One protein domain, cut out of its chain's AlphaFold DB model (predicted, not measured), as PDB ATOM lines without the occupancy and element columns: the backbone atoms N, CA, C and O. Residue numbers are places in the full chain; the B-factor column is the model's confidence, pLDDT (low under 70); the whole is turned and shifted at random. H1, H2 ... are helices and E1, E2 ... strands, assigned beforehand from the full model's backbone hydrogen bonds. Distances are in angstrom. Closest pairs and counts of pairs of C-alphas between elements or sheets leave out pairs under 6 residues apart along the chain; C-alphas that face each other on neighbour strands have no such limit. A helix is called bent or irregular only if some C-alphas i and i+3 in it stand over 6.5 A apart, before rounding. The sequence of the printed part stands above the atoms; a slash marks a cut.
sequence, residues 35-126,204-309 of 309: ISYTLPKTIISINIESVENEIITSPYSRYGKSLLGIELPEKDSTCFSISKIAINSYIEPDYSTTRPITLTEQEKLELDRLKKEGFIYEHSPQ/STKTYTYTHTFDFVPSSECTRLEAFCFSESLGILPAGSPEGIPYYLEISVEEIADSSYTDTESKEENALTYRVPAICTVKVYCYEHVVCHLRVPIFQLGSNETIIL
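This is residues 35 to 126 and 204 to 309 of the 309 residues of an uncharacterized protein of Rikenellaceae bacterium (UniProt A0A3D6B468). The printed part is a long rod made of two twisted sheets, partly face to face as a sandwich: a five-strand sheet, E5 E4 E6 E7 E8, lies over part of the length of a slender three-strand sheet, E2 E1 E3. The small helix H1 lies at one far end of the rod, between the long strands E1 and E2, while H2 lies near the other end, and residues 254 to 270 make a long loop between E6 and E7. The printed part has 198 residues, with two named helices and eight named strands in the order E1 H1 E2 H2 E3 E4 E5 E6 E7 E8; both sheets are antiparallel throughout, and the class is mostly strand. The whole is only just extended, close to loose, with a radius of gyration of the C-alphas of 25.1 A, and it spans 89 by 35 by 24 A.

Begin with the five-strand sheet. E5 is residues 235 to 238, E4 residues 224 to 231, and E6 residues 245 to 253, 26.4 A long. Find C-alpha 271 at (-37.519, 63.371, 2.425); from there E7 runs over residues 271 to 286, 45.6 A. E8 is residues 289 to 308, 47.4 A long, ends at C-alpha 308 at (-40.512, 65.575, 4.962), and bends by 63 degrees at residue 292. Now look at C-alpha 35, at (-24.760, 66.318, 3.098), where E1 begins; it runs to residue 56, 61.7 A away, bending by 55 degrees at residue 39. E2, residues 77 to 103, is 65.5 A long and bends by 60 degrees at residue 83. E3 is residues 204 to 216, 38.8 A long. H1 is residues 61 to 68, and it is irregular, with C-alphas 62 and 65 7.3 A apart; H2 is residues 107 to 117, 15.6 A long.

In the largest sheet the order is E5 E4 E6 E7 E8, with E5 and E8 as edge strands. E6, E7 and E8 form a meander, each strand the antiparallel neighbour of the one before. Look at N 280 and O 296, 2.9 A apart, in the hairpin E7 and E8, and at N 250 and O 283, 2.8 A, in the hairpin E6 and E7. N 227 and O 247, 2.8 A, are within hydrogen-bond range between E4 and E6, as are N 237 and O 229, 2.8 A, in the hairpin E4 and E5. In the other sheet E1 is the inner strand: N 45 and O 88, 2.8 A apart, are within hydrogen-bond range between E1 and E2, as are N 50 and O 210, 2.9 A apart, between E1 and E3. The two sheets form a sandwich, two sheets face to face, the facing parts 10.5 A centre to centre and their best planes 19 degrees apart. Between them, the closest C-alphas of E1 and E8 are those of Thr 42 and Ile 298, 5.4 A, and those of E2 and E5 are Phe 80 and Gly 235, 5.1 A. E3 is apart from E6, E7 and E8. H1 is on neither sheet; H2 only grazes both. In H2 every O i to N i+4 pair is within hydrogen-bond range, in H1 2 of 4.

The two C-alphas farthest apart are those of Leu 67 and Thr 104, 89.2 A. Residues 127 to 203 are not printed, and C-alphas 126 and 204 are 46.4 A apart across the cut. Of the links printed whole, E6 to E7 is the long one. The mean pLDDT of the printed part is 85.5; it is under 70 at residues 123 to 126, 222, 256 to 270 and 309.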
ATOM      1  N   ILE A  35     -25.427  67.137   2.080       81.69
ATOM      2  CA  ILE A  35     -24.760  66.318   3.098       81.69
ATOM      3  C   ILE A  35     -25.100  64.852   2.820       81.69
ATOM      4  O   ILE A  35     -26.215  64.531   2.416       81.69
ATOM      5  N   SER A  36     -24.137  63.950   3.014       84.00
ATOM      6  CA  SER A  36     -24.381  62.503   2.953       84.00
ATOM      7  C   SER A  36     -24.540  61.937   4.358       84.00
ATOM      8  O   SER A  36     -23.683  62.148   5.219       84.00
ATOM      9  N   TYR A  37     -25.624  61.202   4.584       87.12
ATOM     10  CA  TYR A  37     -25.921  60.559   5.860       87.12
ATOM     11  C   TYR A  37     -26.155  59.057   5.678       87.12
ATOM     12  O   TYR A  37     -26.333  58.563   4.566       87.12
ATOM     13  N   THR A  38     -26.112  58.331   6.788       89.06
ATOM     14  CA  THR A  38     -26.256  56.875   6.881       89.06
ATOM     15  C   THR A  38     -27.177  56.523   8.039       89.06
ATOM     16  O   THR A  38     -27.238  57.262   9.027       89.06
ATOM     17  N   LEU A  39     -27.883  55.399   7.933       90.56
ATOM     18  CA  LEU A  39     -28.712  54.894   9.021       90.56
ATOM     19  C   LEU A  39     -27.858  54.133  10.049       90.56
ATOM     20  O   LEU A  39     -26.827  53.563   9.692       90.56
ATOM     21  N   PRO A  40     -28.268  54.094  11.323       90.69
ATOM     22  CA  PRO A  40     -27.644  53.252  12.335       90.69
ATOM     23  C   PRO A  40     -27.871  51.761  12.074       90.69
ATOM     24  O   PRO A  40     -28.946  51.332  11.634       90.69
ATOM     25  N   LYS A  41     -26.882  50.955  12.458       91.62
ATOM     26  CA  LYS A  41     -27.017  49.514  12.690       91.62
ATOM     27  C   LYS A  41     -26.482  49.150  14.077       91.62
ATOM     28  O   LYS A  41     -25.457  49.667  14.513       91.62
ATOM     29  N   THR A  42     -27.174  48.253  14.768       92.62
ATOM     30  CA  THR A  42     -26.744  47.689  16.052       92.62
ATOM     31  C   THR A  42     -25.821  46.500  15.805       92.62
ATOM     32  O   THR A  42     -26.169  45.598  15.046       92.62
ATOM     33  N   ILE A  43     -24.669  46.466  16.466       93.62
ATOM     34  CA  ILE A  43     -23.786  45.303  16.554       93.62
ATOM     35  C   ILE A  43     -23.975  44.659  17.922       93.62
ATOM     36  O   ILE A  43     -23.981  45.352  18.941       93.62
ATOM     37  N   ILE A  44     -24.132  43.339  17.943       94.31
ATOM     38  CA  ILE A  44     -24.152  42.535  19.164       94.31
ATOM     39  C   ILE A  44     -22.769  41.927  19.345       94.31
ATOM     40  O   ILE A  44     -22.289  41.219  18.469       94.31
ATOM     41  N   SER A  45     -22.145  42.191  20.485       94.50
ATOM     42  CA  SER A  45     -20.791  41.754  20.807       94.50
ATOM     43  C   SER A  45     -20.826  40.789  21.983       94.50
ATOM     44  O   SER A  45     -21.301  41.133  23.068       94.50
ATOM     45  N   ILE A  46     -20.350  39.566  21.776       94.56
ATOM     46  CA  ILE A  46     -20.239  38.550  22.822       94.56
ATOM     47  C   ILE A  46     -18.802  38.553  23.329       94.56
ATOM     48  O   ILE A  46     -17.883  38.159  22.614       94.56
ATOM     49  N   ASN A  47     -18.633  38.978  24.577       94.62
ATOM     50  CA  ASN A  47     -17.356  39.004  25.274       94.62
ATOM     51  C   ASN A  47     -17.233  37.793  26.188       94.62
ATOM     52  O   ASN A  47     -18.079  37.568  27.055       94.62
ATOM     53  N   ILE A  48     -16.157  37.040  26.012       95.12
ATOM     54  CA  ILE A  48     -15.890  35.814  26.751       95.12
ATOM     55  C   ILE A  48     -14.548  35.969  27.447       95.12
ATOM     56  O   ILE A  48     -13.536  36.248  26.806       95.12
ATOM     57  N   GLU A  49     -14.541  35.774  28.759       94.56
ATOM     58  CA  GLU A  49     -13.316  35.606  29.528       94.56
ATOM     59  C   GLU A  49     -13.082  34.102  29.702       94.56
ATOM     60  O   GLU A  49     -13.934  33.381  30.232       94.56
ATOM     61  N   SER A  50     -11.943  33.624  29.207       94.19
ATOM     62  CA  SER A  50     -11.502  32.243  29.359       94.19
ATOM     63  C   SER A  50     -10.243  32.189  30.220       94.19
ATOM     64  O   SER A  50      -9.435  33.120  30.244       94.19
ATOM     65  N   VAL A  51     -10.100  31.103  30.970       95.06
ATOM     66  CA  VAL A  51      -8.974  30.849  31.863       95.06
ATOM     67  C   VAL A  51      -8.279  29.577  31.406       95.06
ATOM     68  O   VAL A  51      -8.885  28.506  31.411       95.06
ATOM     69  N   GLU A  52      -7.012  29.702  31.029       94.00
ATOM     70  CA  GLU A  52      -6.099  28.592  30.765       94.00
ATOM     71  C   GLU A  52      -5.344  28.253  32.048       94.00
ATOM     72  O   GLU A  52      -4.673  29.107  32.630       94.00
ATOM     73  N   ASN A  53      -5.427  26.998  32.469       93.38
ATOM     74  CA  ASN A  53      -4.624  26.438  33.541       93.38
ATOM     75  C   ASN A  53      -3.629  25.448  32.945       93.38
ATOM     76  O   ASN A  53      -4.002  24.362  32.500       93.38
ATOM     77  N   GLU A  54      -2.358  25.825  32.961       92.62
ATOM     78  CA  GLU A  54      -1.248  24.953  32.613       92.62
ATOM     79  C   GLU A  54      -0.713  24.305  33.891       92.62
ATOM     80  O   GLU A  54      -0.111  24.958  34.748       92.62
ATOM     81  N   ILE A  55      -0.946  23.005  34.019       92.06
ATOM     82  CA  ILE A  55      -0.423  22.169  35.091       92.06
ATOM     83  C   ILE A  55       0.930  21.639  34.630       92.06
ATOM     84  O   ILE A  55       1.009  20.811  33.722       92.06
ATOM     85  N   ILE A  56       1.989  22.108  35.282       90.69
ATOM     86  CA  ILE A  56       3.367  21.695  35.027       90.69
ATOM     87  C   ILE A  56       3.759  20.665  36.077       90.69
ATOM     88  O   ILE A  56       3.735  20.922  37.287       90.69
ATOM     89  N   THR A  57       4.131  19.488  35.596       90.12
ATOM     90  CA  THR A  57       4.489  18.342  36.417       90.12
ATOM     91  C   THR A  57       5.869  18.524  37.025       90.12
ATOM     92  O   THR A  57       6.847  18.817  36.336       90.12
ATOM     93  N   SER A  58       5.973  18.280  38.328       88.62
ATOM     94  CA  SER A  58       7.249  18.387  39.029       88.62
ATOM     95  C   SER A  58       8.133  17.148  38.834       88.62
ATOM     96  O   SER A  58       7.625  16.044  38.604       88.62
ATOM     97  N   PRO A  59       9.469  17.280  38.963       89.50
ATOM     98  CA  PRO A  59      10.423  16.213  38.645       89.50
ATOM     99  C   PRO A  59      10.162  14.877  39.355       89.50
ATOM    100  O   PRO A  59      10.468  13.817  38.802       89.50
ATOM    101  N   TYR A  60       9.620  14.902  40.576       92.88
ATOM    102  CA  TYR A  60       9.352  13.699  41.372       92.88
ATOM    103  C   TYR A  60       7.878  13.292  41.415       92.88
ATOM    104  O   TYR A  60       7.551  12.331  42.113       92.88
ATOM    105  N   SER A  61       7.006  13.939  40.635       91.50
ATOM    106  CA  SER A  61       5.561  13.676  40.631       91.50
ATOM    107  C   SER A  61       5.221  12.188  40.448       91.50
ATOM    108  O   SER A  61       4.487  11.610  41.249       91.50
ATOM    109  N   ARG A  62       5.886  11.506  39.498       91.94
ATOM    110  CA  ARG A  62       5.719  10.059  39.233       91.94
ATOM    111  C   ARG A  62       5.974   9.140  40.436       91.94
ATOM    112  O   ARG A  62       5.577   7.982  40.423       91.94
ATOM    113  N   TYR A  63       6.686   9.622  41.454       93.62
ATOM    114  CA  TYR A  63       6.996   8.864  42.666       93.62
ATOM    115  C   TYR A  63       6.106   9.241  43.855       93.62
ATOM    116  O   TYR A  63       6.226   8.617  44.912       93.62
ATOM    117  N   GLY A  64       5.212  10.227  43.707       92.88
ATOM    118  CA  GLY A  64       4.328  10.702  44.772       92.88
ATOM    119  C   GLY A  64       3.493   9.581  45.383       92.88
ATOM    120  O   GLY A  64       3.479   9.419  46.602       92.88
ATOM    121  N   LYS A  65       2.896   8.723  44.547       94.25
ATOM    122  CA  LYS A  65       2.066   7.609  45.023       94.25
ATOM    123  C   LYS A  65       2.882   6.562  45.778       94.25
ATOM    124  O   LYS A  65       2.478   6.130  46.850       94.25
ATOM    125  N   SER A  66       4.047   6.180  45.250       94.56
ATOM    126  CA  SER A  66       4.889   5.139  45.856       94.56
ATOM    127  C   SER A  66       5.620   5.589  47.120       94.56
ATOM    128  O   SER A  66       5.864   4.766  47.995       94.56
ATOM    129  N   LEU A  67       6.021   6.864  47.200       95.31
ATOM    130  CA  LEU A  67       6.860   7.375  48.291       95.31
ATOM    131  C   LEU A  67       6.078   8.165  49.346       95.31
ATOM    132  O   LEU A  67       6.459   8.138  50.511       95.31
ATOM    133  N   LEU A  68       5.021   8.878  48.948       93.88
ATOM    134  CA  LEU A  68       4.233   9.752  49.826       93.88
ATOM    135  C   LEU A  68       2.758   9.333  49.935       93.88
ATOM    136  O   LEU A  68       2.042   9.885  50.765       93.88
ATOM    137  N   GLY A  69       2.292   8.380  49.118       93.56
ATOM    138  CA  GLY A  69       0.887   7.955  49.089       93.56
ATOM    139  C   GLY A  69      -0.067   8.968  48.446       93.56
ATOM    140  O   GLY A  69      -1.271   8.865  48.646       93.56
ATOM    141  N   ILE A  70       0.452   9.947  47.693       91.69
ATOM    142  CA  ILE A  70      -0.334  11.030  47.077       91.69
ATOM    143  C   ILE A  70      -0.409  10.802  45.565       91.69
ATOM    144  O   ILE A  70       0.616  10.562  44.925       91.69
ATOM    145  N   GLU A  71      -1.604  10.888  44.985       92.25
ATOM    146  CA  GLU A  71      -1.786  10.826  43.531       92.25
ATOM    147  C   GLU A  71      -1.487  12.187  42.898       92.25
ATOM    148  O   GLU A  71      -2.053  13.202  43.298       92.25
ATOM    149  N   LEU A  72      -0.563  12.208  41.934       92.31
ATOM    150  CA  LEU A  72      -0.060  13.421  41.292       92.31
ATOM    151  C   LEU A  72      -0.037  13.237  39.765       92.31
ATOM    152  O   LEU A  72       0.120  12.105  39.298       92.31
ATOM    153  N   PRO A  73      -0.194  14.316  38.975       89.38
ATOM    154  CA  PRO A  73      -0.206  14.234  37.517       89.38
ATOM    155  C   PRO A  73       1.159  13.798  36.974       89.38
ATOM    156  O   PRO A  73       2.195  14.293  37.406       89.38
ATOM    157  N   GLU A  74       1.178  12.869  36.018       86.38
ATOM    158  CA  GLU A  74       2.432  12.349  35.443       86.38
ATOM    159  C   GLU A  74       2.935  13.141  34.234       86.38
ATOM    160  O   GLU A  74       4.096  12.999  33.838       86.38
ATOM    161  N   LYS A  75       2.058  13.928  33.615       88.56
ATOM    162  CA  LYS A  75       2.340  14.697  32.409       88.56
ATOM    163  C   LYS A  75       1.768  16.089  32.547       88.56
ATOM    164  O   LYS A  75       0.715  16.276  33.158       88.56
ATOM    165  N   ASP A  76       2.457  17.026  31.913       90.44
ATOM    166  CA  ASP A  76       1.957  18.380  31.757       90.44
ATOM    167  C   ASP A  76       0.608  18.337  31.045       90.44
ATOM    168  O   ASP A  76       0.381  17.527  30.138       90.44
ATOM    169  N   SER A  77      -0.299  19.187  31.496       90.88
ATOM    170  CA  SER A  77      -1.630  19.289  30.920       90.88
ATOM    171  C   SER A  77      -2.072  20.736  30.914       90.88
ATOM    172  O   SER A  77      -1.741  21.506  31.815       90.88
ATOM    173  N   THR A  78      -2.827  21.089  29.888       92.56
ATOM    174  CA  THR A  78      -3.449  22.399  29.764       92.56
ATOM    175  C   THR A  78      -4.945  22.181  29.716       92.56
ATOM    176  O   THR A  78      -5.424  21.334  28.960       92.56
ATOM    177  N   CYS A  79      -5.670  22.916  30.549       93.50
ATOM    178  CA  CYS A  79      -7.121  22.891  30.582       93.50
ATOM    179  C   CYS A  79      -7.651  24.317  30.507       93.50
ATOM    180  O   CYS A  79      -7.124  25.224  31.151       93.50
ATOM    181  N   PHE A  80      -8.704  24.504  29.730       95.31
ATOM    182  CA  PHE A  80      -9.400  25.763  29.579       95.31
ATOM    183  C   PHE A  80     -10.731  25.708  30.315       95.31
ATOM    184  O   PHE A  80     -11.372  24.667  30.423       95.31
ATOM    185  N   SER A  81     -11.167  26.860  30.802       95.69
ATOM    186  CA  SER A  81     -12.490  27.057  31.390       95.69
ATOM    187  C   SER A  81     -13.023  28.427  30.997       95.69
ATOM    188  O   SER A  81     -12.248  29.345  30.729       95.69
ATOM    189  N   ILE A  82     -14.342  28.578  30.945       95.62
ATOM    190  CA  ILE A  82     -14.971  29.883  30.747       95.62
ATOM    191  C   ILE A  82     -15.273  30.471  32.122       95.62
ATOM    192  O   ILE A  82     -16.033  29.881  32.888       95.62
ATOM    193  N   SER A  83     -14.697  31.631  32.436       94.62
ATOM    194  CA  SER A  83     -14.992  32.338  33.687       94.62
ATOM    195  C   SER A  83     -16.209  33.249  33.555       94.62
ATOM    196  O   SER A  83     -16.946  33.429  34.525       94.62
ATOM    197  N   LYS A  84     -16.430  33.837  32.371       95.31
ATOM    198  CA  LYS A  84     -17.506  34.808  32.158       95.31
ATOM    199  C   LYS A  84     -17.917  34.907  30.696       95.31
ATOM    200  O   LYS A  84     -17.071  34.923  29.808       95.31
ATOM    201  N   ILE A  85     -19.220  35.060  30.466       96.00
ATOM    202  CA  ILE A  85     -19.798  35.403  29.163       96.00
ATOM    203  C   ILE A  85     -20.693  36.623  29.362       96.00
ATOM    204  O   ILE A  85     -21.571  36.626  30.224       96.00
ATOM    205  N   ALA A  86     -20.471  37.663  28.565       95.19
ATOM    206  CA  ALA A  86     -21.244  38.893  28.587       95.19
ATOM    207  C   ALA A  86     -21.689  39.270  27.174       95.19
ATOM    208  O   ALA A  86     -20.935  39.132  26.216       95.19
ATOM    209  N   ILE A  87     -22.910  39.786  27.067       94.94
ATOM    210  CA  ILE A  87     -23.449  40.344  25.828       94.94
ATOM    211  C   ILE A  87     -23.395  41.858  25.967       94.94
ATOM    212  O   ILE A  87     -23.884  42.412  26.950       94.94
ATOM    213  N   ASN A  88     -22.818  42.517  24.974       94.62
ATOM    214  CA  ASN A  88     -22.822  43.960  24.826       94.62
ATOM    215  C   ASN A  88     -23.412  44.326  23.468       94.62
ATOM    216  O   ASN A  88     -23.500  43.503  22.559       94.62
ATOM    217  N   SER A  89     -23.796  45.585  23.324       93.31
ATOM    218  CA  SER A  89     -24.243  46.118  22.046       93.31
ATOM    219  C   SER A  89     -23.699  47.513  21.838       93.31
ATOM    220  O   SER A  89     -23.643  48.302  22.783       93.31
ATOM    221  N   TYR A  90     -23.368  47.836  20.599       92.00
ATOM    222  CA  TYR A  90     -22.978  49.183  20.216       92.00
ATOM    223  C   TYR A  90     -23.517  49.515  18.826       92.00
ATOM    224  O   TYR A  90     -23.941  48.632  18.083       92.00
ATOM    225  N   ILE A  91     -23.567  50.803  18.504       89.94
ATOM    226  CA  ILE A  91     -24.144  51.292  17.252       89.94
ATOM    227  C   ILE A  91     -23.008  51.702  16.324       89.94
ATOM    228  O   ILE A  91     -22.084  52.408  16.735       89.94
ATOM    229  N   GLU A  92     -23.109  51.287  15.070       88.81
ATOM    230  CA  GLU A  92     -22.235  51.728  13.991       88.81
ATOM    231  C   GLU A  92     -23.050  52.319  12.835       88.81
ATOM    232  O   GLU A  92     -24.211  51.949  12.641       88.81
ATOM    233  N   PRO A  93     -22.451  53.205  12.020       88.38
ATOM    234  CA  PRO A  93     -23.043  53.625  10.757       88.38
ATOM    235  C   PRO A  93     -23.193  52.444   9.786       88.38
ATOM    236  O   PRO A  93     -22.246  51.694   9.525       88.38
ATOM    237  N   ASP A  94     -24.377  52.291   9.201       89.12
ATOM    238  CA  ASP A  94     -24.632  51.352   8.117       89.12
ATOM    239  C   ASP A  94     -24.308  52.004   6.771       89.12
ATOM    240  O   ASP A  94     -25.165  52.583   6.099       89.12
ATOM    241  N   TYR A  95     -23.044  51.904   6.360       86.12
ATOM    242  CA  TYR A  95     -22.565  52.490   5.107       86.12
ATOM    243  C   TYR A  95     -23.292  51.971   3.853       86.12
ATOM    244  O   TYR A  95     -23.273  52.656   2.829       86.12
ATOM    245  N   SER A  96     -23.976  50.819   3.923       84.88
ATOM    246  CA  SER A  96     -24.802  50.314   2.814       84.88
ATOM    247  C   SER A  96     -26.047  51.176   2.555       84.88
ATOM    248  O   SER A  96     -26.591  51.166   1.454       84.88
ATOM    249  N   THR A  97     -26.456  51.982   3.541       85.25
ATOM    250  CA  THR A  97     -27.644  52.850   3.500       85.25
ATOM    251  C   THR A  97     -27.310  54.325   3.261       85.25
ATOM    252  O   THR A  97     -28.112  55.201   3.578       85.25
ATOM    253  N   THR A  98     -26.122  54.625   2.723       85.56
ATOM    254  CA  THR A  98     -25.684  56.013   2.503       85.56
ATOM    255  C   THR A  98     -26.597  56.730   1.505       85.56
ATOM    256  O   THR A  98     -26.759  56.275   0.372       85.56
ATOM    257  N   ARG A  99     -27.162  57.876   1.904       83.62
ATOM    258  CA  ARG A  99     -28.049  58.706   1.077       83.62
ATOM    259  C   ARG A  99     -27.585  60.168   1.079       83.62
ATOM    260  O   ARG A  99     -27.227  60.688   2.140       83.62
ATOM    261  N   PRO A 100     -27.585  60.852  -0.077       83.75
ATOM    262  CA  PRO A 100     -27.409  62.297  -0.124       83.75
ATOM    263  C   PRO A 100     -28.728  63.001   0.222       83.75
ATOM    264  O   PRO A 100     -29.794  62.565  -0.208       83.75
ATOM    265  N   ILE A 101     -28.655  64.113   0.950       83.50
ATOM    266  CA  ILE A 101     -29.782  65.024   1.168       83.50
ATOM    267  C   ILE A 101     -29.327  66.468   0.983       83.50
ATOM    268  O   ILE A 101     -28.236  66.848   1.415       83.50
ATOM    269  N   THR A 102     -30.142  67.266   0.296       82.00
ATOM    270  CA  THR A 102     -29.878  68.691   0.073       82.00
ATOM    271  C   THR A 102     -30.721  69.485   1.049       82.00
ATOM    272  O   THR A 102     -31.938  69.381   1.015       82.00
ATOM    273  N   LEU A 103     -30.074  70.253   1.926       80.00
ATOM    274  CA  LEU A 103     -30.745  70.892   3.057       80.00
ATOM    275  C   LEU A 103     -30.603  72.406   3.024       80.00
ATOM    276  O   LEU A 103     -29.544  72.929   2.661       80.00
ATOM    277  N   THR A 104     -31.641  73.109   3.469       81.62
ATOM    278  CA  THR A 104     -31.567  74.523   3.852       81.62
ATOM    279  C   THR A 104     -31.005  74.692   5.275       81.62
ATOM    280  O   THR A 104     -30.933  73.748   6.059       81.62
ATOM    281  N   GLU A 105     -30.601  75.913   5.650       75.88
ATOM    282  CA  GLU A 105     -30.058  76.199   6.997       75.88
ATOM    283  C   GLU A 105     -31.031  75.861   8.145       75.88
ATOM    284  O   GLU A 105     -30.589  75.564   9.251       75.88
ATOM    285  N   GLN A 106     -32.348  75.895   7.907       74.50
ATOM    286  CA  GLN A 106     -33.353  75.521   8.911       74.50
ATOM    287  C   GLN A 106     -33.474  73.998   9.046       74.50
ATOM    288  O   GLN A 106     -33.506  73.480  10.157       74.50
ATOM    289  N   GLU A 107     -33.452  73.278   7.927       78.19
ATOM    290  CA  GLU A 107     -33.525  71.811   7.881       78.19
ATOM    291  C   GLU A 107     -32.255  71.156   8.452       78.19
ATOM    292  O   GLU A 107     -32.289  70.057   9.008       78.19
ATOM    293  N   LYS A 108     -31.124  71.869   8.407       77.88
ATOM    294  CA  LYS A 108     -29.880  71.467   9.074       77.88
ATOM    295  C   LYS A 108     -30.040  71.326  10.594       77.88
ATOM    296  O   LYS A 108     -29.405  70.455  11.180       77.88
ATOM    297  N   LEU A 109     -30.904  72.129  11.227       78.56
ATOM    298  CA  LEU A 109     -31.180  72.024  12.665       78.56
ATOM    299  C   LEU A 109     -31.921  70.721  13.010       78.56
ATOM    300  O   LEU A 109     -31.611  70.091  14.022       78.56
ATOM    301  N   GLU A 110     -32.855  70.293  12.156       77.62
ATOM    302  CA  GLU A 110     -33.545  69.002  12.297       77.62
ATOM    303  C   GLU A 110     -32.587  67.826  12.074       77.62
ATOM    304  O   GLU A 110     -32.602  66.857  12.836       77.62
ATOM    305  N   LEU A 111     -31.672  67.940  11.103       79.31
ATOM    306  CA  LEU A 111     -30.603  66.958  10.909       79.31
ATOM    307  C   LEU A 111     -29.710  66.843  12.157       79.31
ATOM    308  O   LEU A 111     -29.398  65.737  12.596       79.31
ATOM    309  N   ASP A 112     -29.311  67.969  12.754       82.00
ATOM    310  CA  ASP A 112     -28.472  67.981  13.956       82.00
ATOM    311  C   ASP A 112     -29.197  67.388  15.178       82.00
ATOM    312  O   ASP A 112     -28.571  66.700  15.992       82.00
ATOM    313  N   ARG A 113     -30.520  67.578  15.288       83.06
ATOM    314  CA  ARG A 113     -31.354  66.914  16.303       83.06
ATOM    315  C   ARG A 113     -31.328  65.395  16.135       83.06
ATOM    316  O   ARG A 113     -31.004  64.690  17.088       83.06
ATOM    317  N   LEU A 114     -31.580  64.898  14.925       80.50
ATOM    318  CA  LEU A 114     -31.617  63.460  14.637       80.50
ATOM    319  C   LEU A 114     -30.242  62.791  14.770       80.50
ATOM    320  O   LEU A 114     -30.153  61.653  15.237       80.50
ATOM    321  N   LYS A 115     -29.157  63.507  14.443       83.44
ATOM    322  CA  LYS A 115     -27.782  63.070  14.741       83.44
ATOM    323  C   LYS A 115     -27.558  62.922  16.246       83.44
ATOM    324  O   LYS A 115     -26.988  61.928  16.688       83.44
ATOM    325  N   LYS A 116     -28.001  63.901  17.043       82.44
ATOM    326  CA  LYS A 116     -27.846  63.883  18.507       82.44
ATOM    327  C   LYS A 116     -28.656  62.763  19.164       82.44
ATOM    328  O   LYS A 116     -28.211  62.204  20.161       82.44
ATOM    329  N   GLU A 117     -29.817  62.442  18.606       80.94
ATOM    330  CA  GLU A 117     -30.674  61.343  19.060       80.94
ATOM    331  C   GLU A 117     -30.194  59.961  18.568       80.94
ATOM    332  O   GLU A 117     -30.679  58.939  19.048       80.94
ATOM    333  N   GLY A 118     -29.199  59.903  17.671       78.75
ATOM    334  CA  GLY A 118     -28.590  58.654  17.194       78.75
ATOM    335  C   GLY A 118     -29.384  57.936  16.099       78.75
ATOM    336  O   GLY A 118     -29.079  56.791  15.771       78.75
ATOM    337  N   PHE A 119     -30.380  58.604  15.515       77.81
ATOM    338  CA  PHE A 119     -31.212  58.055  14.443       77.81
ATOM    339  C   PHE A 119     -30.541  58.095  13.067       77.81
ATOM    340  O   PHE A 119     -30.957  57.368  12.165       77.81
ATOM    341  N   ILE A 120     -29.507  58.928  12.907       79.94
ATOM    342  CA  ILE A 120     -28.702  59.065  11.688       79.94
ATOM    343  C   ILE A 120     -27.239  59.363  12.035       79.94
ATOM    344  O   ILE A 120     -26.938  60.013  13.037       79.94
ATOM    345  N   TYR A 121     -26.327  58.935  11.165       79.06
ATOM    346  CA  TYR A 121     -24.894  59.202  11.265       79.06
ATOM    347  C   TYR A 121     -24.406  59.921  10.013       79.06
ATOM    348  O   TYR A 121     -24.766  59.565   8.890       79.06
ATOM    349  N   GLU A 122     -23.559  60.930  10.191       76.00
ATOM    350  CA  GLU A 122     -22.852  61.536   9.065       76.00
ATOM    351  C   GLU A 122     -21.781  60.574   8.556       76.00
ATOM    352  O   GLU A 122     -21.074  59.942   9.347       76.00
ATOM    353  N   HIS A 123     -21.660  60.457   7.233       66.38
ATOM    354  CA  HIS A 123     -20.636  59.612   6.641       66.38
ATOM    355  C   HIS A 123     -19.242  60.164   6.981       66.38
ATOM    356  O   HIS A 123     -18.776  61.132   6.383       66.38
ATOM    357  N   SER A 124     -18.567  59.536   7.944       62.75
ATOM    358  CA  SER A 124     -17.174  59.812   8.286       62.75
ATOM    359  C   SER A 124     -16.398  58.498   8.216       62.75
ATOM    360  O   SER A 124     -16.628  57.627   9.057       62.75
ATOM    361  N   PRO A 125     -15.509  58.303   7.228       52.91
ATOM    362  CA  PRO A 125     -14.746  57.069   7.102       52.91
ATOM    363  C   PRO A 125     -13.684  57.001   8.207       52.91
ATOM    364  O   PRO A 125     -12.529  57.373   8.014       52.91
ATOM    365  N   GLN A 126     -14.071  56.532   9.392       53.03
ATOM    366  CA  GLN A 126     -13.132  56.152  10.441       53.03
ATOM    367  C   GLN A 126     -12.893  54.645  10.363       53.03
ATOM    368  O   GLN A 126     -13.693  53.848  10.848       53.03
ATOM    369  N   SER A 204       3.060  22.495  39.753       89.94
ATOM    370  CA  SER A 204       2.787  23.933  39.733       89.94
ATOM    371  C   SER A 204       1.705  24.226  38.701       89.94
ATOM    372  O   SER A 204       1.624  23.552  37.678       89.94
ATOM    373  N   THR A 205       0.844  25.203  38.974       89.75
ATOM    374  CA  THR A 205      -0.188  25.638  38.024       89.75
ATOM    375  C   THR A 205       0.092  27.075  37.622       89.75
ATOM    376  O   THR A 205       0.213  27.944  38.486       89.75
ATOM    377  N   LYS A 206       0.215  27.324  36.318       91.44
ATOM    378  CA  LYS A 206       0.247  28.672  35.749       91.44
ATOM    379  C   LYS A 206      -1.125  28.975  35.169       91.44
ATOM    380  O   LYS A 206      -1.643  28.200  34.370       91.44
ATOM    381  N   THR A 207      -1.696  30.098  35.581       89.62
ATOM    382  CA  THR A 207      -3.022  30.526  35.140       89.62
ATOM    383  C   THR A 207      -2.907  31.752  34.246       89.62
ATOM    384  O   THR A 207      -2.229  32.721  34.597       89.62
ATOM    385  N   TYR A 208      -3.588  31.712  33.106       90.44
ATOM    386  CA  TYR A 208      -3.655  32.796  32.135       90.44
ATOM    387  C   TYR A 208      -5.112  33.121  31.828       90.44
ATOM    388  O   TYR A 208      -5.935  32.219  31.687       90.44
ATOM    389  N   THR A 209      -5.426  34.407  31.705       90.44
ATOM    390  CA  THR A 209      -6.772  34.868  31.350       90.44
ATOM    391  C   THR A 209      -6.750  35.474  29.956       90.44
ATOM    392  O   THR A 209      -5.905  36.323  29.662       90.44
ATOM    393  N   TYR A 210      -7.704  35.077  29.120       88.50
ATOM    394  CA  TYR A 210      -7.885  35.583  27.766       88.50
ATOM    395  C   TYR A 210      -9.266  36.207  27.614       88.50
ATOM    396  O   TYR A 210     -10.251  35.720  28.167       88.50
ATOM    397  N   THR A 211      -9.339  37.280  26.832       90.56
ATOM    398  CA  THR A 211     -10.606  37.883  26.421       90.56
ATOM    399  C   THR A 211     -10.806  37.638  24.936       90.56
ATOM    400  O   THR A 211      -9.952  37.993  24.123       90.56
ATOM    401  N   HIS A 212     -11.943  37.046  24.592       91.06
ATOM    402  CA  HIS A 212     -12.380  36.822  23.222       91.06
ATOM    403  C   HIS A 212     -13.638  37.641  22.962       91.06
ATOM    404  O   HIS A 212     -14.514  37.724  23.824       91.06
ATOM    405  N   THR A 213     -13.731  38.210  21.767       91.56
ATOM    406  CA  THR A 213     -14.871  39.022  21.351       91.56
ATOM    407  C   THR A 213     -15.348  38.552  19.986       91.56
ATOM    408  O   THR A 213     -14.546  38.430  19.061       91.56
ATOM    409  N   PHE A 214     -16.650  38.293  19.880       91.88
ATOM    410  CA  PHE A 214     -17.318  37.941  18.631       91.88
ATOM    411  C   PHE A 214     -18.440  38.934  18.355       91.88
ATOM    412  O   PHE A 214     -19.363  39.069  19.162       91.88
ATOM    413  N   ASP A 215     -18.358  39.603  17.210       92.12
ATOM    414  CA  ASP A 215     -19.310  40.631  16.806       92.12
ATOM    415  C   ASP A 215     -20.269  40.094  15.741       92.12
ATOM    416  O   ASP A 215     -19.863  39.489  14.748       92.12
ATOM    417  N   PHE A 216     -21.559  40.349  15.941       91.00
ATOM    418  CA  PHE A 216     -22.648  39.891  15.093       91.00
ATOM    419  C   PHE A 216     -23.492  41.078  14.645       91.00
ATOM    420  O   PHE A 216     -23.873  41.931  15.448       91.00
ATOM    421  N   VAL A 217     -23.823  41.104  13.355       91.44
ATOM    422  CA  VAL A 217     -24.803  42.033  12.788       91.44
ATOM    423  C   VAL A 217     -26.146  41.300  12.739       91.44
ATOM    424  O   VAL A 217     -26.283  40.385  11.926       91.44
ATOM    425  N   PRO A 218     -27.135  41.656  13.576       90.12
ATOM    426  CA  PRO A 218     -28.455  41.042  13.522       90.12
ATOM    427  C   PRO A 218     -29.111  41.250  12.155       90.12
ATOM    428  O   PRO A 218     -29.088  42.359  11.612       90.12
ATOM    429  N   SER A 219     -29.729  40.194  11.633       85.25
ATOM    430  CA  SER A 219     -30.547  40.214  10.420       85.25
ATOM    431  C   SER A 219     -31.856  39.466  10.666       85.25
ATOM    432  O   SER A 219     -31.926  38.599  11.537       85.25
ATOM    433  N   SER A 220     -32.900  39.788   9.902       76.88
ATOM    434  CA  SER A 220     -34.217  39.144  10.016       76.88
ATOM    435  C   SER A 220     -34.196  37.649   9.677       76.88
ATOM    436  O   SER A 220     -35.054  36.902  10.137       76.88
ATOM    437  N   GLU A 221     -33.207  37.198   8.904       75.38
ATOM    438  CA  GLU A 221     -33.029  35.795   8.515       75.38
ATOM    439  C   GLU A 221     -32.299  34.962   9.584       75.38
ATOM    440  O   GLU A 221     -32.400  33.736   9.590       75.38
ATOM    441  N   CYS A 222     -31.567  35.605  10.500       66.56
ATOM    442  CA  CYS A 222     -30.762  34.939  11.525       66.56
ATOM    443  C   CYS A 222     -31.428  35.029  12.901       66.56
ATOM    444  O   CYS A 222     -31.059  35.852  13.737       66.56
ATOM    445  N   THR A 223     -32.391  34.144  13.158       75.62
ATOM    446  CA  THR A 223     -33.021  34.015  14.485       75.62
ATOM    447  C   THR A 223     -32.127  33.284  15.479       75.62
ATOM    448  O   THR A 223     -32.063  33.676  16.643       75.62
ATOM    449  N   ARG A 224     -31.403  32.251  15.025       87.00
ATOM    450  CA  ARG A 224     -30.448  31.484  15.832       87.00
ATOM    451  C   ARG A 224     -29.178  31.211  15.041       87.00
ATOM    452  O   ARG A 224     -29.237  30.654  13.949       87.00
ATOM    453  N   LEU A 225     -28.038  31.572  15.614       90.62
ATOM    454  CA  LEU A 225     -26.726  31.395  15.002       90.62
ATOM    455  C   LEU A 225     -25.735  30.832  16.016       90.62
ATOM    456  O   LEU A 225     -25.838  31.080  17.215       90.62
ATOM    457  N   GLU A 226     -24.785  30.042  15.536       93.06
ATOM    458  CA  GLU A 226     -23.686  29.569  16.365       93.06
ATOM    459  C   GLU A 226     -22.677  30.701  16.540       93.06
ATOM    460  O   GLU A 226     -22.164  31.239  15.559       93.06
ATOM    461  N   ALA A 227     -22.443  31.103  17.785       92.75
ATOM    462  CA  ALA A 227     -21.572  32.225  18.088       92.75
ATOM    463  C   ALA A 227     -20.106  31.796  18.188       92.75
ATOM    464  O   ALA A 227     -19.229  32.417  17.593       92.75
ATOM    465  N   PHE A 228     -19.847  30.741  18.957       94.62
ATOM    466  CA  PHE A 228     -18.519  30.180  19.176       94.62
ATOM    467  C   PHE A 228     -18.638  28.743  19.687       94.62
ATOM    468  O   PHE A 228     -19.693  28.332  20.174       94.62
ATOM    469  N   CYS A 229     -17.534  28.008  19.632       95.12
ATOM    470  CA  CYS A 229     -17.393  26.701  20.257       95.12
ATOM    471  C   CYS A 229     -16.436  26.781  21.448       95.12
ATOM    472  O   CYS A 229     -15.525  27.609  21.475       95.12
ATOM    473  N   PHE A 230     -16.607  25.905  22.434       96.06
ATOM    474  CA  PHE A 230     -15.681  25.786  23.558       96.06
ATOM    475  C   PHE A 230     -15.232  24.346  23.771       96.06
ATOM    476  O   PHE A 230     -16.044  23.424  23.772       96.06
ATOM    477  N   SER A 231     -13.937  24.165  23.994       95.81
ATOM    478  CA  SER A 231     -13.330  22.884  24.323       95.81
ATOM    479  C   SER A 231     -12.440  23.034  25.551       95.81
ATOM    480  O   SER A 231     -11.643  23.966  25.632       95.81
ATOM    481  N   GLU A 232     -12.517  22.095  26.491       94.62
ATOM    482  CA  GLU A 232     -11.648  22.099  27.676       94.62
ATOM    483  C   GLU A 232     -10.164  21.934  27.314       94.62
ATOM    484  O   GLU A 232      -9.300  22.349  28.077       94.62
ATOM    485  N   SER A 233      -9.842  21.365  26.147       91.38
ATOM    486  CA  SER A 233      -8.457  21.152  25.707       91.38
ATOM    487  C   SER A 233      -7.931  22.232  24.761       91.38
ATOM    488  O   SER A 233      -6.727  22.479  24.748       91.38
ATOM    489  N   LEU A 234      -8.803  22.870  23.970       91.50
ATOM    490  CA  LEU A 234      -8.417  23.862  22.951       91.50
ATOM    491  C   LEU A 234      -8.881  25.293  23.266       91.50
ATOM    492  O   LEU A 234      -8.477  26.229  22.579       91.50
ATOM    493  N   GLY A 235      -9.721  25.479  24.284       93.44
ATOM    494  CA  GLY A 235     -10.268  26.777  24.664       93.44
ATOM    495  C   GLY A 235     -11.406  27.237  23.758       93.44
ATOM    496  O   GLY A 235     -12.282  26.456  23.381       93.44
ATOM    497  N   ILE A 236     -11.430  28.538  23.464       93.81
ATOM    498  CA  ILE A 236     -12.455  29.169  22.626       93.81
ATOM    499  C   ILE A 236     -12.118  28.964  21.149       93.81
ATOM    500  O   ILE A 236     -11.026  29.296  20.691       93.81
ATOM    501  N   LEU A 237     -13.089  28.447  20.406       93.50
ATOM    502  CA  LEU A 237     -13.006  28.078  19.001       93.50
ATOM    503  C   LEU A 237     -14.032  28.876  18.178       93.50
ATOM    504  O   LEU A 237     -15.064  29.294  18.715       93.50
ATOM    505  N   PRO A 238     -13.778  29.101  16.877       91.12
ATOM    506  CA  PRO A 238     -14.754  29.734  16.000       91.12
ATOM    507  C   PRO A 238     -16.015  28.872  15.841       91.12
ATOM    508  O   PRO A 238     -16.002  27.663  16.079       91.12
ATOM    509  N   ALA A 239     -17.107  29.504  15.414       91.44
ATOM    510  CA  ALA A 239     -18.335  28.801  15.062       91.44
ATOM    511  C   ALA A 239     -18.090  27.766  13.945       91.44
ATOM    512  O   ALA A 239     -17.376  28.032  12.976       91.44
ATOM    513  N   GLY A 240     -18.698  26.590  14.079       89.75
ATOM    514  CA  GLY A 240     -18.597  25.448  13.175       89.75
ATOM    515  C   GLY A 240     -17.481  24.458  13.523       89.75
ATOM    516  O   GLY A 240     -17.331  23.455  12.824       89.75
ATOM    517  N   SER A 241     -16.691  24.709  14.573       92.50
ATOM    518  CA  SER A 241     -15.618  23.802  14.993       92.50
ATOM    519  C   SER A 241     -16.172  22.513  15.619       92.50
ATOM    520  O   SER A 241     -16.849  22.591  16.647       92.50
ATOM    521  N   PRO A 242     -15.858  21.323  15.067       91.38
ATOM    522  CA  PRO A 242     -16.386  20.051  15.561       91.38
ATOM    523  C   PRO A 242     -15.761  19.599  16.889       91.38
ATOM    524  O   PRO A 242     -16.325  18.745  17.566       91.38
ATOM    525  N   GLU A 243     -14.596  20.135  17.271       90.44
ATOM    526  CA  GLU A 243     -13.885  19.747  18.497       90.44
ATOM    527  C   GLU A 243     -14.430  20.408  19.778       90.44
ATOM    528  O   GLU A 243     -13.905  20.155  20.868       90.44
ATOM    529  N   GLY A 244     -15.443  21.273  19.663       92.00
ATOM    530  CA  GLY A 244     -15.990  22.039  20.778       92.00
ATOM    531  C   GLY A 244     -17.505  21.937  20.920       92.00
ATOM    532  O   GLY A 244     -18.230  21.548  20.010       92.00
ATOM    533  N   ILE A 245     -17.975  22.310  22.104       94.94
ATOM    534  CA  ILE A 245     -19.389  22.438  22.436       94.94
ATOM    535  C   ILE A 245     -19.873  23.804  21.925       94.94
ATOM    536  O   ILE A 245     -19.294  24.820  22.325       94.94
ATOM    537  N   PRO A 246     -20.909  23.855  21.069       95.94
ATOM    538  CA  PRO A 246     -21.374  25.099  20.470       95.94
ATOM    539  C   PRO A 246     -22.207  25.935  21.446       95.94
ATOM    540  O   PRO A 246     -23.061  25.426  22.177       95.94
ATOM    541  N   TYR A 247     -21.989  27.248  21.398       96.19
ATOM    542  CA  TYR A 247     -22.796  28.261  22.066       96.19
ATOM    543  C   TYR A 247     -23.611  29.010  21.017       96.19
ATOM    544  O   TYR A 247     -23.064  29.567  20.064       96.19
ATOM    545  N   TYR A 248     -24.929  29.045  21.196       94.94
ATOM    546  CA  TYR A 248     -25.849  29.649  20.234       94.94
ATOM    547  C   TYR A 248     -26.327  31.014  20.705       94.94
ATOM    548  O   TYR A 248     -26.801  31.146  21.830       94.94
ATOM    549  N   LEU A 249     -26.273  32.003  19.822       94.25
ATOM    550  CA  LEU A 249     -26.936  33.288  19.983       94.25
ATOM    551  C   LEU A 249     -28.331  33.206  19.357       94.25
ATOM    552  O   LEU A 249     -28.475  32.812  18.201       94.25
ATOM    553  N   GLU A 250     -29.352  33.591  20.110       93.75
ATOM    554  CA  GLU A 250     -30.723  33.738  19.627       93.75
ATOM    555  C   GLU A 250     -31.181  35.182  19.810       93.75
ATOM    556  O   GLU A 250     -30.938  35.792  20.858       93.75
ATOM    557  N   ILE A 251     -31.864  35.718  18.803       92.81
ATOM    558  CA  ILE A 251     -32.439  37.060  18.830       92.81
ATOM    559  C   ILE A 251     -33.943  36.933  18.620       92.81
ATOM    560  O   ILE A 251     -34.405  36.395  17.618       92.81
ATOM    561  N   SER A 252     -34.703  37.454  19.578       91.44
ATOM    562  CA  SER A 252     -36.166  37.471  19.553       91.44
ATOM    563  C   SER A 252     -36.665  38.909  19.632       91.44
ATOM    564  O   SER A 252     -36.229  39.665  20.501       91.44
ATOM    565  N   VAL A 253     -37.553  39.297  18.717       89.44
ATOM    566  CA  VAL A 253     -38.206  40.611  18.746       89.44
ATOM    567  C   VAL A 253     -39.299  40.577  19.811       89.44
ATOM    568  O   VAL A 253     -40.093  39.639  19.854       89.44
ATOM    569  N   GLU A 254     -39.334  41.579  20.688       84.69
ATOM    570  CA  GLU A 254     -40.468  41.765  21.591       84.69
ATOM    571  C   GLU A 254     -41.623  42.358  20.782       84.69
ATOM    572  O   GLU A 254     -41.500  43.453  20.234       84.69
ATOM    573  N   GLU A 255     -42.745  41.639  20.693       72.00
ATOM    574  CA  GLU A 255     -43.956  42.170  20.069       72.00
ATOM    575  C   GLU A 255     -44.476  43.348  20.901       72.00
ATOM    576  O   GLU A 255     -45.039  43.186  21.986       72.00
ATOM    577  N   ILE A 256     -44.258  44.558  20.393       59.75
ATOM    578  CA  ILE A 256     -44.894  45.764  20.906       59.75
ATOM    579  C   ILE A 256     -46.258  45.846  20.221       59.75
ATOM    580  O   ILE A 256     -46.336  45.924  18.996       59.75
ATOM    581  N   ALA A 257     -47.334  45.797  21.010       45.09
ATOM    582  CA  ALA A 257     -48.674  46.076  20.515       45.09
ATOM    583  C   ALA A 257     -48.711  47.508  19.956       45.09
ATOM    584  O   ALA A 257     -48.430  48.465  20.676       45.09
ATOM    585  N   ASP A 258     -49.062  47.599  18.676       47.28
ATOM    586  CA  ASP A 258     -49.299  48.800  17.879       47.28
ATOM    587  C   ASP A 258     -48.097  49.711  17.600       47.28
ATOM    588  O   ASP A 258     -47.774  50.640  18.339       47.28
ATOM    589  N   SER A 259     -47.577  49.584  16.380       43.84
ATOM    590  CA  SER A 259     -47.472  50.763  15.531       43.84
ATOM    591  C   SER A 259     -47.741  50.414  14.063       43.84
ATOM    592  O   SER A 259     -46.970  49.759  13.364       43.84
ATOM    593  N   SER A 260     -48.918  50.812  13.591       40.41
ATOM    594  CA  SER A 260     -49.280  50.783  12.181       40.41
ATOM    595  C   SER A 260     -48.467  51.846  11.439       40.41
ATOM    596  O   SER A 260     -48.918  52.986  11.320       40.41
ATOM    597  N   TYR A 261     -47.280  51.496  10.952       46.94
ATOM    598  CA  TYR A 261     -46.519  52.363  10.057       46.94
ATOM    599  C   TYR A 261     -46.334  51.676   8.712       46.94
ATOM    600  O   TYR A 261     -45.680  50.647   8.574       46.94
ATOM    601  N   THR A 262     -47.006  52.240   7.717       38.41
ATOM    602  CA  THR A 262     -46.843  51.904   6.309       38.41
ATOM    603  C   THR A 262     -45.464  52.362   5.851       38.41
ATOM    604  O   THR A 262     -45.156  53.547   5.976       38.41
ATOM    605  N   ASP A 263     -44.681  51.451   5.267       41.09
ATOM    606  CA  ASP A 263     -43.548  51.778   4.396       41.09
ATOM    607  C   ASP A 263     -44.071  52.620   3.220       41.09
ATOM    608  O   ASP A 263     -44.463  52.115   2.166       41.09
ATOM    609  N   THR A 264     -44.154  53.931   3.406       46.28
ATOM    610  CA  THR A 264     -44.316  54.870   2.303       46.28
ATOM    611  C   THR A 264     -42.935  55.372   1.939       46.28
ATOM    612  O   THR A 264     -42.453  56.357   2.492       46.28
ATOM    613  N   GLU A 265     -42.297  54.701   0.979       44.41
ATOM    614  CA  GLU A 265     -41.225  55.310   0.195       44.41
ATOM    615  C   GLU A 265     -41.827  56.458  -0.634       44.41
ATOM    616  O   GLU A 265     -42.150  56.316  -1.817       44.41
ATOM    617  N   SER A 266     -42.032  57.618  -0.013       44.31
ATOM    618  CA  SER A 266     -42.342  58.841  -0.740       44.31
ATOM    619  C   SER A 266     -41.068  59.310  -1.438       44.31
ATOM    620  O   SER A 266     -40.133  59.789  -0.797       44.31
ATOM    621  N   LYS A 267     -41.022  59.169  -2.768       48.47
ATOM    622  CA  LYS A 267     -40.016  59.802  -3.636       48.47
ATOM    623  C   LYS A 267     -40.263  61.312  -3.716       48.47
ATOM    624  O   LYS A 267     -40.609  61.829  -4.774       48.47
ATOM    625  N   GLU A 268     -40.128  62.006  -2.597       55.41
ATOM    626  CA  GLU A 268     -40.088  63.465  -2.557       55.41
ATOM    627  C   GLU A 268     -38.629  63.924  -2.455       55.41
ATOM    628  O   GLU A 268     -37.813  63.284  -1.792       55.41
ATOM    629  N   GLU A 269     -38.278  65.014  -3.144       56.28
ATOM    630  CA  GLU A 269     -36.884  65.467  -3.311       56.28
ATOM    631  C   GLU A 269     -36.204  65.913  -1.993       56.28
ATOM    632  O   GLU A 269     -34.982  66.037  -1.975       56.28
ATOM    633  N   ASN A 270     -36.959  66.057  -0.891       66.50
ATOM    634  CA  ASN A 270     -36.492  66.506   0.433       66.50
ATOM    635  C   ASN A 270     -36.968  65.615   1.607       66.50
ATOM    636  O   ASN A 270     -37.236  66.088   2.711       66.50
ATOM    637  N   ALA A 271     -37.088  64.306   1.387       77.56
ATOM    638  CA  ALA A 271     -37.519  63.371   2.425       77.56
ATOM    639  C   ALA A 271     -36.318  62.766   3.192       77.56
ATOM    640  O   ALA A 271     -35.430  62.146   2.597       77.56
ATOM    641  N   LEU A 272     -36.276  62.938   4.517       82.62
ATOM    642  CA  LEU A 272     -35.257  62.373   5.403       82.62
ATOM    643  C   LEU A 272     -35.747  61.058   6.014       82.62
ATOM    644  O   LEU A 272     -36.681  61.042   6.814       82.62
ATOM    645  N   THR A 273     -35.078  59.959   5.675       87.00
ATOM    646  CA  THR A 273     -35.365  58.640   6.247       87.00
ATOM    647  C   THR A 273     -34.545  58.424   7.517       87.00
ATOM    648  O   THR A 273     -33.340  58.667   7.533       87.00
ATOM    649  N   TYR A 274     -35.178  57.917   8.569       86.50
ATOM    650  CA  TYR A 274     -34.538  57.492   9.810       86.50
ATOM    651  C   TYR A 274     -35.055  56.118  10.237       86.50
ATOM    652  O   TYR A 274     -36.039  55.614   9.701       86.50
ATOM    653  N   ARG A 275     -34.359  55.475  11.176       87.56
ATOM    654  CA  ARG A 275     -34.657  54.100  11.587       87.56
ATOM    655  C   ARG A 275     -35.103  54.065  13.041       87.56
ATOM    656  O   ARG A 275     -34.354  54.493  13.918       87.56
ATOM    657  N   VAL A 276     -36.292  53.535  13.296       88.75
ATOM    658  CA  VAL A 276     -36.814  53.301  14.646       88.75
ATOM    659  C   VAL A 276     -36.471  51.863  15.033       88.75
ATOM    660  O   VAL A 276     -36.859  50.948  14.312       88.75
ATOM    661  N   PRO A 277     -35.720  51.618  16.122       90.88
ATOM    662  CA  PRO A 277     -35.280  50.272  16.461       90.88
ATOM    663  C   PRO A 277     -36.405  49.427  17.058       90.88
ATOM    664  O   PRO A 277     -37.201  49.910  17.863       90.88
ATOM    665  N   ALA A 278     -36.397  48.131  16.751       91.44
ATOM    666  CA  ALA A 278     -37.208  47.161  17.472       91.44
ATOM    667  C   ALA A 278     -36.515  46.773  18.780       91.44
ATOM    668  O   ALA A 278     -35.304  46.532  18.818       91.44
ATOM    669  N   ILE A 279     -37.276  46.670  19.865       93.00
ATOM    670  CA  ILE A 279     -36.747  46.109  21.103       93.00
ATOM    671  C   ILE A 279     -36.647  44.596  20.946       93.00
ATOM    672  O   ILE A 279     -37.630  43.926  20.638       93.00
ATOM    673  N   CYS A 280     -35.459  44.060  21.199       92.56
ATOM    674  CA  CYS A 280     -35.196  42.636  21.101       92.56
ATOM    675  C   CYS A 280     -34.615  42.095  22.406       92.56
ATOM    676  O   CYS A 280     -33.871  42.779  23.116       92.56
ATOM    677  N   THR A 281     -34.905  40.829  22.685       94.06
ATOM    678  CA  THR A 281     -34.205  40.037  23.690       94.06
ATOM    679  C   THR A 281     -33.202  39.122  22.990       94.06
ATOM    680  O   THR A 281     -33.566  38.275  22.171       94.06
ATOM    681  N   VAL A 282     -31.932  39.302  23.342       94.44
ATOM    682  CA  VAL A 282     -30.787  38.528  22.867       94.44
ATOM    683  C   VAL A 282     -30.384  37.541  23.955       94.44
ATOM    684  O   VAL A 282     -30.200  37.937  25.106       94.44
ATOM    685  N   LYS A 283     -30.242  36.260  23.615       95.31
ATOM    686  CA  LYS A 283     -29.889  35.188  24.556       95.31
ATOM    687  C   LYS A 283     -28.736  34.358  24.016       95.31
ATOM    688  O   LYS A 283     -28.706  34.050  22.829       95.31
ATOM    689  N   VAL A 284     -27.822  33.958  24.897       95.62
ATOM    690  CA  VAL A 284     -26.794  32.957  24.592       95.62
ATOM    691  C   VAL A 284     -27.152  31.655  25.294       95.62
ATOM    692  O   VAL A 284     -27.387  31.645  26.504       95.62
ATOM    693  N   TYR A 285     -27.172  30.560  24.540       94.56
ATOM    694  CA  TYR A 285     -27.486  29.222  25.022       94.56
ATOM    695  C   TYR A 285     -26.282  28.302  24.929       94.56
ATOM    696  O   TYR A 285     -25.549  28.323  23.941       94.56
ATOM    697  N   CYS A 286     -26.167  27.425  25.915       92.69
ATOM    698  CA  CYS A 286     -25.350  26.225  25.854       92.69
ATOM    699  C   CYS A 286     -26.274  25.042  26.139       92.69
ATOM    700  O   CYS A 286     -26.935  25.008  27.182       92.69
ATOM    701  N   TYR A 287     -26.381  24.110  25.190       89.56
ATOM    702  CA  TYR A 287     -27.425  23.081  25.192       89.56
ATOM    703  C   TYR A 287     -28.835  23.701  25.323       89.56
ATOM    704  O   TYR A 287     -29.280  24.409  24.418       89.56
ATOM    705  N   GLU A 288     -29.521  23.471  26.444       89.44
ATOM    706  CA  GLU A 288     -30.856  24.011  26.752       89.44
ATOM    707  C   GLU A 288     -30.823  25.133  27.804       89.44
ATOM    708  O   GLU A 288     -31.856  25.707  28.149       89.44
ATOM    709  N   HIS A 289     -29.641  25.479  28.318       92.56
ATOM    710  CA  HIS A 289     -29.494  26.474  29.373       92.56
ATOM    711  C   HIS A 289     -29.176  27.852  28.797       92.56
ATOM    712  O   HIS A 289     -28.228  28.018  28.028       92.56
ATOM    713  N   VAL A 290     -29.947  28.857  29.222       93.88
ATOM    714  CA  VAL A 290     -29.625  30.268  28.979       93.88
ATOM    715  C   VAL A 290     -28.447  30.643  29.870       93.88
ATOM    716  O   VAL A 290     -28.561  30.641  31.094       93.88
ATOM    717  N   VAL A 291     -27.323  30.973  29.246       94.69
ATOM    718  CA  VAL A 291     -26.086  31.361  29.930       94.69
ATOM    719  C   VAL A 291     -26.142  32.831  30.334       94.69
ATOM    720  O   VAL A 291     -25.793  33.197  31.453       94.69
ATOM    721  N   CYS A 292     -26.608  33.682  29.424       94.00
ATOM    722  CA  CYS A 292     -26.829  35.099  29.664       94.00
ATOM    723  C   CYS A 292     -27.849  35.654  28.667       94.00
ATOM    724  O   CYS A 292     -28.120  35.054  27.622       94.00
ATOM    725  N   HIS A 293     -28.439  36.798  29.003       95.06
ATOM    726  CA  HIS A 293     -29.401  37.479  28.148       95.06
ATOM    727  C   HIS A 293     -29.291  39.001  28.287       95.06
ATOM    728  O   HIS A 293     -28.854  39.511  29.318       95.06
ATOM    729  N   LEU A 294     -29.709  39.719  27.249       94.94
ATOM    730  CA  LEU A 294     -29.710  41.176  27.183       94.94
ATOM    731  C   LEU A 294     -30.952  41.657  26.431       94.94
ATOM    732  O   LEU A 294     -31.264  41.151  25.357       94.94
ATOM    733  N   ARG A 295     -31.634  42.666  26.975       94.69
ATOM    734  CA  ARG A 295     -32.694  43.393  26.269       94.69
ATOM    735  C   ARG A 295     -32.100  44.647  25.640       94.69
ATOM    736  O   ARG A 295     -31.528  45.467  26.354       94.69
ATOM    737  N   VAL A 296     -32.223  44.794  24.325       94.06
ATOM    738  CA  VAL A 296     -31.503  45.815  23.552       94.06
ATOM    739  C   VAL A 296     -32.320  46.297  22.343       94.06
ATOM    740  O   VAL A 296     -32.997  45.490  21.706       94.06
ATOM    741  N   PRO A 297     -32.270  47.598  21.995       92.81
ATOM    742  CA  PRO A 297     -32.799  48.096  20.728       92.81
ATOM    743  C   PRO A 297     -31.928  47.656  19.538       92.81
ATOM    744  O   PRO A 297     -30.732  47.951  19.474       92.81
ATOM    745  N   ILE A 298     -32.536  46.982  18.563       92.56
ATOM    746  CA  ILE A 298     -31.890  46.563  17.317       92.56
ATOM    747  C   ILE A 298     -32.508  47.338  16.157       92.56
ATOM    748  O   ILE A 298     -33.669  47.142  15.800       92.56
ATOM    749  N   PHE A 299     -31.710  48.219  15.554       91.00
ATOM    750  CA  PHE A 299     -32.152  49.083  14.461       91.00
ATOM    751  C   PHE A 299     -32.596  48.278  13.231       91.00
ATOM    752  O   PHE A 299     -33.649  48.549  12.667       91.00
ATOM    753  N   GLN A 300     -31.834  47.259  12.832       89.44
ATOM    754  CA  GLN A 300     -32.058  46.487  11.602       89.44
ATOM    755  C   GLN A 300     -33.347  45.658  11.605       89.44
ATOM    756  O   GLN A 300     -33.785  45.230  10.543       89.44
ATOM    757  N   LEU A 301     -33.917  45.408  12.784       89.38
ATOM    758  CA  LEU A 301     -35.159  44.653  12.956       89.38
ATOM    759  C   LEU A 301     -36.368  45.567  13.202       89.38
ATOM    760  O   LEU A 301     -37.464  45.069  13.437       89.38
ATOM    761  N   GLY A 302     -36.161  46.885  13.199       87.50
ATOM    762  CA  GLY A 302     -37.219  47.878  13.335       87.50
ATOM    763  C   GLY A 302     -37.752  48.383  11.995       87.50
ATOM    764  O   GLY A 302     -37.584  47.737  10.961       87.50
ATOM    765  N   SER A 303     -38.391  49.552  12.015       87.69
ATOM    766  CA  SER A 303     -38.984  50.198  10.840       87.69
ATOM    767  C   SER A 303     -38.135  51.372  10.349       87.69
ATOM    768  O   SER A 303     -37.419  52.023  11.118       87.69
ATOM    769  N   ASN A 304     -38.223  51.662   9.049       87.25
ATOM    770  CA  ASN A 304     -37.717  52.913   8.497       87.25
ATOM    771  C   ASN A 304     -38.886  53.898   8.396       87.25
ATOM    772  O   ASN A 304     -39.912  53.597   7.796       87.25
ATOM    773  N   GLU A 305     -38.721  55.084   8.961       86.00
ATOM    774  CA  GLU A 305     -39.696  56.166   8.893       86.00
ATOM    775  C   GLU A 305     -39.112  57.324   8.090       86.00
ATOM    776  O   GLU A 305     -37.895  57.471   7.971       86.00
ATOM    777  N   THR A 306     -39.977  58.140   7.497       84.19
ATOM    778  CA  THR A 306     -39.558  59.271   6.667       84.19
ATOM    779  C   THR A 306     -40.230  60.545   7.157       84.19
ATOM    780  O   THR A 306     -41.447  60.584   7.315       84.19
ATOM    781  N   ILE A 307     -39.437  61.589   7.390       80.81
ATOM    782  CA  ILE A 307     -39.910  62.949   7.665       80.81
ATOM    783  C   ILE A 307     -39.649  63.800   6.427       80.81
ATOM    784  O   ILE A 307     -38.549  63.791   5.879       80.81
ATOM    785  N   ILE A 308     -40.659  64.547   5.995       78.56
ATOM    786  CA  ILE A 308     -40.512  65.575   4.962       78.56
ATOM    787  C   ILE A 308     -39.990  66.838   5.657       78.56
ATOM    788  O   ILE A 308     -40.601  67.286   6.632       78.56
ATOM    789  N   LEU A 309     -38.844  67.348   5.198       67.69
ATOM    790  CA  LEU A 309     -38.169  68.530   5.744       67.69
ATOM    791  C   LEU A 309     -38.634  69.831   5.080       67.69
ATOM    792  O   LEU A 309     -38.862  69.821   3.848       67.69
TER     793      LEU A 309